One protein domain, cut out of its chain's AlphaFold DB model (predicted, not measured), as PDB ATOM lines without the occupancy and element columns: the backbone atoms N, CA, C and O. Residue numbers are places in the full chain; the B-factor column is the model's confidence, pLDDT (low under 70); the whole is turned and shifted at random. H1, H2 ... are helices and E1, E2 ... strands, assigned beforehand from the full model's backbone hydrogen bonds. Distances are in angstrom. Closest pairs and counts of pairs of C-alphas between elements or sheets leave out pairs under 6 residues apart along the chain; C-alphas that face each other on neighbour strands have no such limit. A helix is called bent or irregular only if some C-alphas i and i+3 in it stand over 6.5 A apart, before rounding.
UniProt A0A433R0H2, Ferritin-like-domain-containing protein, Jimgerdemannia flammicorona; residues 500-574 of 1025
ATOM      1  N   VAL A 500      21.472 -31.803 -40.093       94.56
ATOM      2  CA  VAL A 500      20.345 -32.687 -40.413       94.56
ATOM      3  C   VAL A 500      19.042 -32.144 -39.854       94.56
ATOM      4  O   VAL A 500      19.033 -31.393 -38.880       94.56
ATOM      5  N   VAL A 501      17.925 -32.569 -40.442       95.38
ATOM      6  CA  VAL A 501      16.583 -32.285 -39.922       95.38
ATOM      7  C   VAL A 501      16.162 -33.400 -38.959       95.38
ATOM      8  O   VAL A 501      16.097 -34.556 -39.386       95.38
ATOM      9  N   PRO A 502      15.850 -33.116 -37.683       94.31
ATOM     10  CA  PRO A 502      15.359 -34.134 -36.757       94.31
ATOM     11  C   PRO A 502      14.016 -34.735 -37.200       94.31
ATOM     12  O   PRO A 502      13.105 -34.015 -37.606       94.31
ATOM     13  N   GLU A 503      13.828 -36.049 -37.032       93.94
ATOM     14  CA  GLU A 503      12.549 -36.716 -37.348       93.94
ATOM     15  C   GLU A 503      11.346 -36.108 -36.599       93.94
ATOM     16  O   GLU A 503      10.226 -36.101 -37.114       93.94
ATOM     17  N   ALA A 504      11.566 -35.584 -35.389       93.31
ATOM     18  CA  ALA A 504      10.525 -34.944 -34.587       93.31
ATOM     19  C   ALA A 504       9.895 -33.733 -35.299       93.31
ATOM     20  O   ALA A 504       8.673 -33.582 -35.265       93.31
ATOM     21  N   GLU A 505      10.704 -32.933 -35.999       95.56
ATOM     22  CA  GLU A 505      10.252 -31.753 -36.745       95.56
ATOM     23  C   GLU A 505       9.339 -32.160 -37.907       95.56
ATOM     24  O   GLU A 505       8.240 -31.630 -38.068       95.56
ATOM     25  N   TYR A 506       9.725 -33.197 -38.656       95.62
ATOM     26  CA  TYR A 506       8.886 -33.761 -39.715       95.62
ATOM     27  C   TYR A 506       7.577 -34.345 -39.171       95.62
ATOM     28  O   TYR A 506       6.493 -34.015 -39.660       95.62
ATOM     29  N   LYS A 507       7.640 -35.165 -38.113       95.38
ATOM     30  CA  LYS A 507       6.445 -35.743 -37.468       95.38
ATOM     31  C   LYS A 507       5.484 -34.668 -36.960       95.38
ATOM     32  O   LYS A 507       4.276 -34.893 -36.966       95.38
ATOM     33  N   ALA A 508       5.993 -33.510 -36.542       95.12
ATOM     34  CA  ALA A 508       5.170 -32.414 -36.051       95.12
ATOM     35  C   ALA A 508       4.313 -31.754 -37.145       95.12
ATOM     36  O   ALA A 508       3.276 -31.167 -36.803       95.12
ATOM     37  N   ILE A 509       4.711 -31.848 -38.422       95.19
ATOM     38  CA  ILE A 509       4.073 -31.124 -39.533       95.19
ATOM     39  C   ILE A 509       3.487 -32.008 -40.638       95.19
ATOM     40  O   ILE A 509       2.586 -31.541 -41.329       95.19
ATOM     41  N   LYS A 510       3.950 -33.254 -40.811       93.12
ATOM     42  CA  LYS A 510       3.631 -34.095 -41.985       93.12
ATOM     43  C   LYS A 510       2.131 -34.284 -42.259       93.12
ATOM     44  O   LYS A 510       1.729 -34.351 -43.410       93.12
ATOM     45  N   ASP A 511       1.308 -34.302 -41.208       93.69
ATOM     46  CA  ASP A 511      -0.149 -34.488 -41.298       93.69
ATOM     47  C   ASP A 511      -0.919 -33.147 -41.268       93.69
ATOM     48  O   ASP A 511      -2.150 -33.124 -41.232       93.69
ATOM     49  N   LYS A 512      -0.205 -32.012 -41.216       94.50
ATOM     50  CA  LYS A 512      -0.764 -30.656 -41.051       94.50
ATOM     51  C   LYS A 512      -0.578 -29.762 -42.275       94.50
ATOM     52  O   LYS A 512      -1.234 -28.724 -42.349       94.50
ATOM     53  N   VAL A 513       0.311 -30.124 -43.196       93.12
ATOM     54  CA  VAL A 513       0.594 -29.366 -44.423       93.12
ATOM     55  C   VAL A 513       0.553 -30.294 -45.640       93.12
ATOM     56  O   VAL A 513       0.781 -31.495 -45.486       93.12
ATOM     57  N   PRO A 514       0.264 -29.782 -46.849       92.19
ATOM     58  CA  PRO A 514       0.389 -30.564 -48.076       92.19
ATOM     59  C   PRO A 514       1.804 -31.134 -48.250       92.19
ATOM     60  O   PRO A 514       2.784 -30.477 -47.903       92.19
ATOM     61  N   LEU A 515       1.914 -32.326 -48.848       88.25
ATOM     62  CA  LEU A 515       3.192 -33.030 -49.027       88.25
ATOM     63  C   LEU A 515       4.264 -32.188 -49.746       88.25
ATOM     64  O   LEU A 515       5.438 -32.257 -49.388       88.25
ATOM     65  N   ASP A 516       3.867 -31.367 -50.722       86.81
ATOM     66  CA  ASP A 516       4.779 -30.491 -51.471       86.81
ATOM     67  C   ASP A 516       5.323 -29.312 -50.637       86.81
ATOM     68  O   ASP A 516       6.375 -28.765 -50.967       86.81
ATOM     69  N   GLU A 517       4.647 -28.927 -49.548       89.75
ATOM     70  CA  GLU A 517       5.055 -27.815 -48.674       89.75
ATOM     71  C   GLU A 517       6.003 -28.249 -47.546       89.75
ATOM     72  O   GLU A 517       6.671 -27.403 -46.945       89.75
ATOM     73  N   ILE A 518       6.091 -29.555 -47.260       93.38
ATOM     74  CA  ILE A 518       6.878 -30.098 -46.139       93.38
ATOM     75  C   ILE A 518       8.339 -29.646 -46.218       93.38
ATOM     76  O   ILE A 518       8.889 -29.189 -45.218       93.38
ATOM     77  N   ALA A 519       8.959 -29.727 -47.398       90.81
ATOM     78  CA  ALA A 519      10.372 -29.397 -47.560       90.81
ATOM     79  C   ALA A 519      10.688 -27.946 -47.167       90.81
ATOM     80  O   ALA A 519      11.640 -27.702 -46.429       90.81
ATOM     81  N   ALA A 520       9.860 -26.992 -47.601       89.88
ATOM     82  CA  ALA A 520      10.033 -25.579 -47.270       89.88
ATOM     83  C   ALA A 520       9.864 -25.321 -45.764       89.88
ATOM     84  O   ALA A 520      10.623 -24.558 -45.177       89.88
ATOM     85  N   LYS A 521       8.918 -26.007 -45.110       92.38
ATOM     86  CA  LYS A 521       8.679 -25.879 -43.659       92.38
ATOM     87  C   LYS A 521       9.795 -26.450 -42.783       92.38
ATOM     88  O   LYS A 521       9.853 -26.103 -41.609       92.38
ATOM     89  N   LEU A 522      10.632 -27.330 -43.330       92.50
ATOM     90  CA  LEU A 522      11.762 -27.937 -42.622       92.50
ATOM     91  C   LEU A 522      13.100 -27.270 -42.941       92.50
ATOM     92  O   LEU A 522      14.103 -27.619 -42.321       92.50
ATOM     93  N   ASN A 523      13.137 -26.331 -43.890       86.88
ATOM     94  CA  ASN A 523      14.381 -25.767 -44.411       86.88
ATOM     95  C   ASN A 523      15.262 -25.143 -43.311       86.88
ATOM     96  O   ASN A 523      16.485 -25.284 -43.351       86.88
ATOM     97  N   ASP A 524      14.638 -24.510 -42.313       83.56
ATOM     98  CA  ASP A 524      15.279 -23.846 -41.172       83.56
ATOM     99  C   ASP A 524      15.360 -24.723 -39.902       83.56
ATOM    100  O   ASP A 524      15.878 -24.280 -38.879       83.56
ATOM    101  N   LYS A 525      14.863 -25.968 -39.936       90.69
ATOM    102  CA  LYS A 525      14.771 -26.874 -38.773       90.69
ATOM    103  C   LYS A 525      15.936 -27.857 -38.708       90.69
ATOM    104  O   LYS A 525      15.744 -29.072 -38.675       90.69
ATOM    105  N   ARG A 526      17.157 -27.324 -38.727       89.69
ATOM    106  CA  ARG A 526      18.397 -28.105 -38.825       89.69
ATOM    107  C   ARG A 526      19.216 -28.047 -37.544       89.69
ATOM    108  O   ARG A 526      19.239 -27.033 -36.855       89.69
ATOM    109  N   VAL A 527      19.911 -29.139 -37.250       90.25
ATOM    110  CA  VAL A 527      20.825 -29.284 -36.109       90.25
ATOM    111  C   VAL A 527      22.101 -29.997 -36.546       90.25
ATOM    112  O   VAL A 527      22.077 -30.728 -37.535       90.25
ATOM    113  N   SER A 528      23.200 -29.846 -35.798       89.88
ATOM    114  CA  SER A 528      24.433 -30.590 -36.093       89.88
ATOM    115  C   SER A 528      24.206 -32.102 -36.013       89.88
ATOM    116  O   SER A 528      23.554 -32.606 -35.085       89.88
ATOM    117  N   TRP A 529      24.754 -32.849 -36.968       92.00
ATOM    118  CA  TRP A 529      24.657 -34.307 -36.984       92.00
ATOM    119  C   TRP A 529      25.548 -34.966 -35.926       92.00
ATOM    120  O   TRP A 529      25.178 -35.981 -35.352       92.00
ATOM    121  N   ASP A 530      26.693 -34.395 -35.587       87.88
ATOM    122  CA  ASP A 530      27.619 -34.950 -34.587       87.88
ATOM    123  C   ASP A 530      27.318 -34.523 -33.139       87.88
ATOM    124  O   ASP A 530      28.070 -34.850 -32.218       87.88
ATOM    125  N   ARG A 531      26.190 -33.836 -32.911       88.25
ATOM    126  CA  ARG A 531      25.770 -33.393 -31.575       88.25
ATOM    127  C   ARG A 531      25.747 -34.548 -30.563       88.25
ATOM    128  O   ARG A 531      25.382 -35.681 -30.897       88.25
ATOM    129  N   GLY A 532      26.141 -34.248 -29.326       78.88
ATOM    130  CA  GLY A 532      26.275 -35.220 -28.237       78.88
ATOM    131  C   GLY A 532      27.640 -35.922 -28.144       78.88
ATOM    132  O   GLY A 532      27.879 -36.637 -27.169       78.88
ATOM    133  N   LEU A 533      28.550 -35.713 -29.103       83.44
ATOM    134  CA  LEU A 533      29.972 -36.042 -28.949       83.44
ATOM    135  C   LEU A 533      30.688 -34.893 -28.218       83.44
ATOM    136  O   LEU A 533      30.417 -33.722 -28.487       83.44
ATOM    137  N   SER A 534      31.586 -35.199 -27.276       68.56
ATOM    138  CA  SER A 534      32.381 -34.167 -26.597       68.56
ATOM    139  C   SER A 534      33.301 -33.455 -27.592       68.56
ATOM    140  O   SER A 534      33.942 -34.135 -28.397       68.56
ATOM    141  N   GLN A 535      33.424 -32.125 -27.508       52.62
ATOM    142  CA  GLN A 535      34.446 -31.390 -28.262       52.62
ATOM    143  C   GLN A 535      35.851 -31.890 -27.897       52.62
ATOM    144  O   GLN A 535      36.140 -32.208 -26.741       52.62
ATOM    145  N   SER A 536      36.715 -31.975 -28.903       48.00
ATOM    146  CA  SER A 536      38.086 -32.463 -28.800       48.00
ATOM    147  C   SER A 536      38.885 -31.643 -27.776       48.00
ATOM    148  O   SER A 536      39.030 -30.427 -27.899       48.00
ATOM    149  N   TYR A 537      39.442 -32.301 -26.756       37.22
ATOM    150  CA  TYR A 537      40.407 -31.679 -25.846       37.22
ATOM    151  C   TYR A 537      41.741 -31.510 -26.594       37.22
ATOM    152  O   TYR A 537      42.581 -32.405 -26.604       37.22
ATOM    153  N   HIS A 538      41.952 -30.361 -27.239       42.28
ATOM    154  CA  HIS A 538      43.215 -30.044 -27.914       42.28
ATOM    155  C   HIS A 538      44.275 -29.559 -26.911       42.28
ATOM    156  O   HIS A 538      44.662 -28.391 -26.901       42.28
ATOM    157  N   GLN A 539      44.786 -30.447 -26.057       29.77
ATOM    158  CA  GLN A 539      46.092 -30.198 -25.444       29.77
ATOM    159  C   GLN A 539      47.184 -30.643 -26.424       29.77
ATOM    160  O   GLN A 539      47.420 -31.834 -26.592       29.77
ATOM    161  N   GLY A 540      47.855 -29.687 -27.074       31.08
ATOM    162  CA  GLY A 540      49.100 -29.956 -27.808       31.08
ATOM    163  C   GLY A 540      48.996 -30.234 -29.314       31.08
ATOM    164  O   GLY A 540      49.963 -30.736 -29.871       31.08
ATOM    165  N   GLY A 541      47.893 -29.876 -29.984       35.06
ATOM    166  CA  GLY A 541      47.819 -29.928 -31.457       35.06
ATOM    167  C   GLY A 541      47.449 -31.291 -32.058       35.06
ATOM    168  O   GLY A 541      47.918 -31.631 -33.136       35.06
ATOM    169  N   TYR A 542      46.610 -32.064 -31.371       43.22
ATOM    170  CA  TYR A 542      46.149 -33.387 -31.804       43.22
ATOM    171  C   TYR A 542      44.657 -33.330 -32.201       43.22
ATOM    172  O   TYR A 542      43.839 -32.894 -31.387       43.22
ATOM    173  N   GLY A 543      44.316 -33.692 -33.448       52.97
ATOM    174  CA  GLY A 543      43.013 -33.467 -34.112       52.97
ATOM    175  C   GLY A 543      42.133 -34.714 -34.287       52.97
ATOM    176  O   GLY A 543      41.561 -34.943 -35.340       52.97
ATOM    177  N   GLY A 544      42.026 -35.570 -33.269       60.25
ATOM    178  CA  GLY A 544      41.114 -36.719 -33.303       60.25
ATOM    179  C   GLY A 544      40.054 -36.664 -32.206       60.25
ATOM    180  O   GLY A 544      40.296 -36.130 -31.123       60.25
ATOM    181  N   ASN A 545      38.888 -37.271 -32.448       76.06
ATOM    182  CA  ASN A 545      37.810 -37.360 -31.462       76.06
ATOM    183  C   ASN A 545      37.597 -38.800 -30.977       76.06
ATOM    184  O   ASN A 545      36.982 -39.634 -31.645       76.06
ATOM    185  N   THR A 546      38.077 -39.096 -29.768       83.88
ATOM    186  CA  THR A 546      37.906 -40.409 -29.119       83.88
ATOM    187  C   THR A 546      36.442 -40.809 -28.941       83.88
ATOM    188  O   THR A 546      36.109 -41.997 -28.949       83.88
ATOM    189  N   ASP A 547      35.556 -39.830 -28.784       86.38
ATOM    190  CA  ASP A 547      34.127 -40.055 -28.623       86.38
ATOM    191  C   ASP A 547      33.517 -40.651 -29.899       86.38
ATOM    192  O   ASP A 547      32.670 -41.536 -29.794       86.38
ATOM    193  N   MET A 548      34.005 -40.295 -31.093       89.19
ATOM    194  CA  MET A 548      33.584 -40.939 -32.342       89.19
ATOM    195  C   MET A 548      33.932 -42.436 -32.354       89.19
ATOM    196  O   MET A 548      33.067 -43.258 -32.656       89.19
ATOM    197  N   ALA A 549      35.136 -42.834 -31.927       88.75
ATOM    198  CA  ALA A 549      35.491 -44.257 -31.815       88.75
ATOM    199  C   ALA A 549      34.576 -45.029 -30.850       88.75
ATOM    200  O   ALA A 549      34.243 -46.186 -31.103       88.75
ATOM    201  N   LYS A 550      34.113 -44.378 -29.777       88.38
ATOM    202  CA  LYS A 550      33.280 -45.000 -28.734       88.38
ATOM    203  C   LYS A 550      31.777 -44.935 -29.017       88.38
ATOM    204  O   LYS A 550      31.034 -45.797 -28.553       88.38
ATOM    205  N   LYS A 551      31.307 -43.904 -29.724       92.00
ATOM    206  CA  LYS A 551      29.886 -43.526 -29.796       92.00
ATOM    207  C   LYS A 551      29.347 -43.376 -31.219       92.00
ATOM    208  O   LYS A 551      28.169 -43.050 -31.347       92.00
ATOM    209  N   TRP A 552      30.116 -43.663 -32.277       93.94
ATOM    210  CA  TRP A 552      29.636 -43.581 -33.673       93.94
ATOM    211  C   TRP A 552      28.277 -44.274 -33.879       93.94
ATOM    212  O   TRP A 552      27.385 -43.741 -34.531       93.94
ATOM    213  N   HIS A 553      28.067 -45.433 -33.247       94.44
ATOM    214  CA  HIS A 553      26.834 -46.214 -33.363       94.44
ATOM    215  C   HIS A 553      25.602 -45.529 -32.733       94.44
ATOM    216  O   HIS A 553      24.476 -46.006 -32.888       94.44
ATOM    217  N   GLN A 554      25.788 -44.445 -31.978       94.69
ATOM    218  CA  GLN A 554      24.720 -43.692 -31.318       94.69
ATOM    219  C   GLN A 554      24.140 -42.581 -32.205       94.69
ATOM    220  O   GLN A 554      23.000 -42.168 -31.986       94.69
ATOM    221  N   LEU A 555      24.866 -42.166 -33.247       94.56
ATOM    222  CA  LEU A 555      24.444 -41.143 -34.209       94.56
ATOM    223  C   LEU A 555      23.287 -41.640 -35.091       94.56
ATOM    224  O   LEU A 555      23.094 -42.851 -35.249       94.56
ATOM    225  N   GLY A 556      22.466 -40.723 -35.607       94.88
ATOM    226  CA  GLY A 556      21.296 -41.054 -36.426       94.88
ATOM    227  C   GLY A 556      21.618 -41.238 -37.910       94.88
ATOM    228  O   GLY A 556      22.616 -40.722 -38.414       94.88
ATOM    229  N   PHE A 557      20.758 -41.977 -38.612       95.81
ATOM    230  CA  PHE A 557      20.817 -42.153 -40.068       95.81
ATOM    231  C   PHE A 557      19.880 -41.161 -40.751       95.81
ATOM    232  O   PHE A 557      18.778 -40.932 -40.266       95.81
ATOM    233  N   VAL A 558      20.293 -40.611 -41.886       95.12
ATOM    234  CA  VAL A 558      19.491 -39.697 -42.703       95.12
ATOM    235  C   VAL A 558      18.797 -40.491 -43.804       95.12
ATOM    236  O   VAL A 558      19.456 -41.097 -44.651       95.12
ATOM    237  N   VAL A 559      17.465 -40.494 -43.774       93.19
ATOM    238  CA  VAL A 559      16.616 -41.330 -44.638       93.19
ATOM    239  C   VAL A 559      15.533 -40.495 -45.319       93.19
ATOM    240  O   VAL A 559      15.101 -39.494 -44.737       93.19
ATOM    241  N   PRO A 560      15.067 -40.878 -46.523       91.94
ATOM    242  CA  PRO A 560      13.932 -40.234 -47.155       91.94
ATOM    243  C   PRO A 560      12.669 -40.497 -46.342       91.94
ATOM    244  O   PRO A 560      12.477 -41.581 -45.784       91.94
ATOM    245  N   VAL A 561      11.783 -39.514 -46.322       91.44
ATOM    246  CA  VAL A 561      10.440 -39.636 -45.750       91.44
ATOM    247  C   VAL A 561       9.386 -39.267 -46.781       91.44
ATOM    248  O   VAL A 561       9.693 -38.691 -47.823       91.44
ATOM    249  N   GLU A 562       8.135 -39.626 -46.499       88.62
ATOM    250  CA  GLU A 562       7.008 -39.297 -47.367       88.62
ATOM    251  C   GLU A 562       6.881 -37.773 -47.518       88.62
ATOM    252  O   GLU A 562       6.710 -37.041 -46.538       88.62
ATOM    253  N   ALA A 563       6.991 -37.316 -48.760       86.19
ATOM    254  CA  ALA A 563       6.918 -35.928 -49.182       86.19
ATOM    255  C   ALA A 563       6.421 -35.874 -50.634       86.19
ATOM    256  O   ALA A 563       6.221 -36.912 -51.267       86.19
ATOM    257  N   GLY A 564       6.188 -34.671 -51.154       75.31
ATOM    258  CA  GLY A 564       5.726 -34.501 -52.527       75.31
ATOM    259  C   GLY A 564       6.779 -34.939 -53.547       75.31
ATOM    260  O   GLY A 564       7.972 -34.713 -53.342       75.31
ATOM    261  N   ASP A 565       6.347 -35.513 -54.676       67.19
ATOM    262  CA  ASP A 565       7.228 -36.035 -55.741       67.19
ATOM    263  C   ASP A 565       8.234 -34.994 -56.274       67.19
ATOM    264  O   ASP A 565       9.261 -35.332 -56.873       67.19
ATOM    265  N   ARG A 566       7.931 -33.706 -56.080       67.94
ATOM    266  CA  ARG A 566       8.760 -32.582 -56.528       67.94
ATOM    267  C   ARG A 566       9.886 -32.256 -55.553       67.94
ATOM    268  O   ARG A 566      10.947 -31.829 -56.003       67.94
ATOM    269  N   ASN A 567       9.666 -32.501 -54.262       79.12
ATOM    270  CA  ASN A 567      10.496 -32.019 -53.168       79.12
ATOM    271  C   ASN A 567      10.850 -33.171 -52.212       79.12
ATOM    272  O   ASN A 567      10.162 -33.353 -51.204       79.12
ATOM    273  N   PRO A 568      11.913 -33.956 -52.489       87.69
ATOM    274  CA  PRO A 568      12.315 -35.028 -51.588       87.69
ATOM    275  C   PRO A 568      12.748 -34.439 -50.243       87.69
ATOM    276  O   PRO A 568      13.451 -33.429 -50.211       87.69
ATOM    277  N   VAL A 569      12.342 -35.082 -49.149       92.62
ATOM    278  CA  VAL A 569      12.664 -34.683 -47.773       92.62
ATOM    279  C   VAL A 569      13.457 -35.795 -47.115       92.62
ATOM    280  O   VAL A 569      13.103 -36.969 -47.236       92.62
ATOM    281  N   PHE A 570      14.503 -35.416 -46.386       94.31
ATOM    282  CA  PHE A 570      15.338 -36.344 -45.637       94.31
ATOM    283  C   PHE A 570      15.422 -35.916 -44.179       94.31
ATOM    284  O   PHE A 570      15.580 -34.732 -43.886       94.31
ATOM    285  N   VAL A 571      15.324 -36.885 -43.270       95.00
ATOM    286  CA  VAL A 571      15.362 -36.631 -41.826       95.00
ATOM    287  C   VAL A 571      16.264 -37.623 -41.115       95.00
ATOM    288  O   VAL A 571      16.454 -38.755 -41.562       95.00
ATOM    289  N   GLU A 572      16.798 -37.196 -39.981       95.62
ATOM    290  CA  GLU A 572      17.578 -38.034 -39.090       95.62
ATOM    291  C   GLU A 572      16.672 -38.923 -38.234       95.62
ATOM    292  O   GLU A 572      15.892 -38.432 -37.417       95.62
ATOM    293  N   VAL A 573      16.849 -40.238 -38.359       93.56
ATOM    294  CA  VAL A 573      16.140 -41.269 -37.598       93.56
ATOM    295  C   VAL A 573      17.093 -42.107 -36.746       93.56
ATOM    296  O   VAL A 573      18.295 -42.207 -37.003       93.56
ATOM    297  N   GLN A 574      16.532 -42.774 -35.734       93.00
ATOM    298  CA  GLN A 574      17.220 -43.779 -34.909       93.00
ATOM    299  C   GLN A 574      18.499 -43.280 -34.210       93.00
ATOM    300  O   GLN A 574      19.382 -44.075 -33.881       93.00
TER     301      GLN A 574
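This is residues 500 to 574 of the 1025 residues of the protein "Ferritin-like-domain-containing protein" of Jimgerdemannia flammicorona (UniProt A0A433R0H2). A small head holds two short helices, H1 and H2, packed beside strand E2 of a two-stranded hairpin, E1 and E2, and a long arm reaches away from it. The arm is made by the long link between H2 and H3, whose residues 538 to 543 stand free at its far end, and by H3, on which the chain returns to the hairpin. The printed part has 75 residues with three named helices and two named strands, in the order H1, H2, H3, E1, E2, and the sheet E1 - E2 is antiparallel. The class is mixed, helices and strands, with under half of the residues in named elements. The whole is loose, with a radius of gyration of the C-alphas of 16.2 A and spans of 52 by 21 by 20 A, a rod.

H1, residues 503 to 509, touches H2, residues 515 to 522, at a steep tilt of 59 degrees, opposite ways; their closest C-alphas are those of Tyr 506 and Leu 522, 7.1 A apart. E2, residues 569 to 573, has its closest C-alpha to H1 at Val 571, 5.3 A from that of Glu 503. The closest C-alphas of H2 and E2 are those of Ala 519 and Val 569, 5.8 A apart. E1, residues 557 to 561, forms a hairpin with E2, antiparallel at 139 degrees; N 559 and O 571 are 3.0 A apart and N 573 and O 557 are 2.8 A apart, both within hydrogen-bond range. H1 and E1 are near each other, with 5 pairs of C-alphas within 10 A. H3, residues 546 to 554, is apart from H1, H2 and E2. Of the O i to N i+4 pairs, 2 of 3 are within hydrogen-bond range in H1, 2 of 4 in H2 and 3 of 5 in H3.

H1 begins at C-alpha 503, (12.549, -36.716, -37.348), and is 10.4 A long. H2 is 11.8 A long and only just irregular: C-alphas 516 and 519 are 6.9 A apart. H3 is 13.8 A long and irregular, with C-alphas 550 and 553 8.0 A apart; it begins at C-alpha 546, (37.906, -40.409, -29.119). E1 is 12.1 A long. E2 is 12.6 A long and ends at C-alpha 573, (16.140, -41.269, -37.598).

The C-alphas of Pro 514 and Gly 540 are the two farthest apart, at 52.8 A. The printed part has no cut. The link from H2 to H3, 23 residues, is long, while those from H1 to H2 and from H3 to E1 are tight and that from E1 to E2 is short. The mean pLDDT of the printed part is 83.5; residues 534 to 544 and 565 to 566 of the model are under 70.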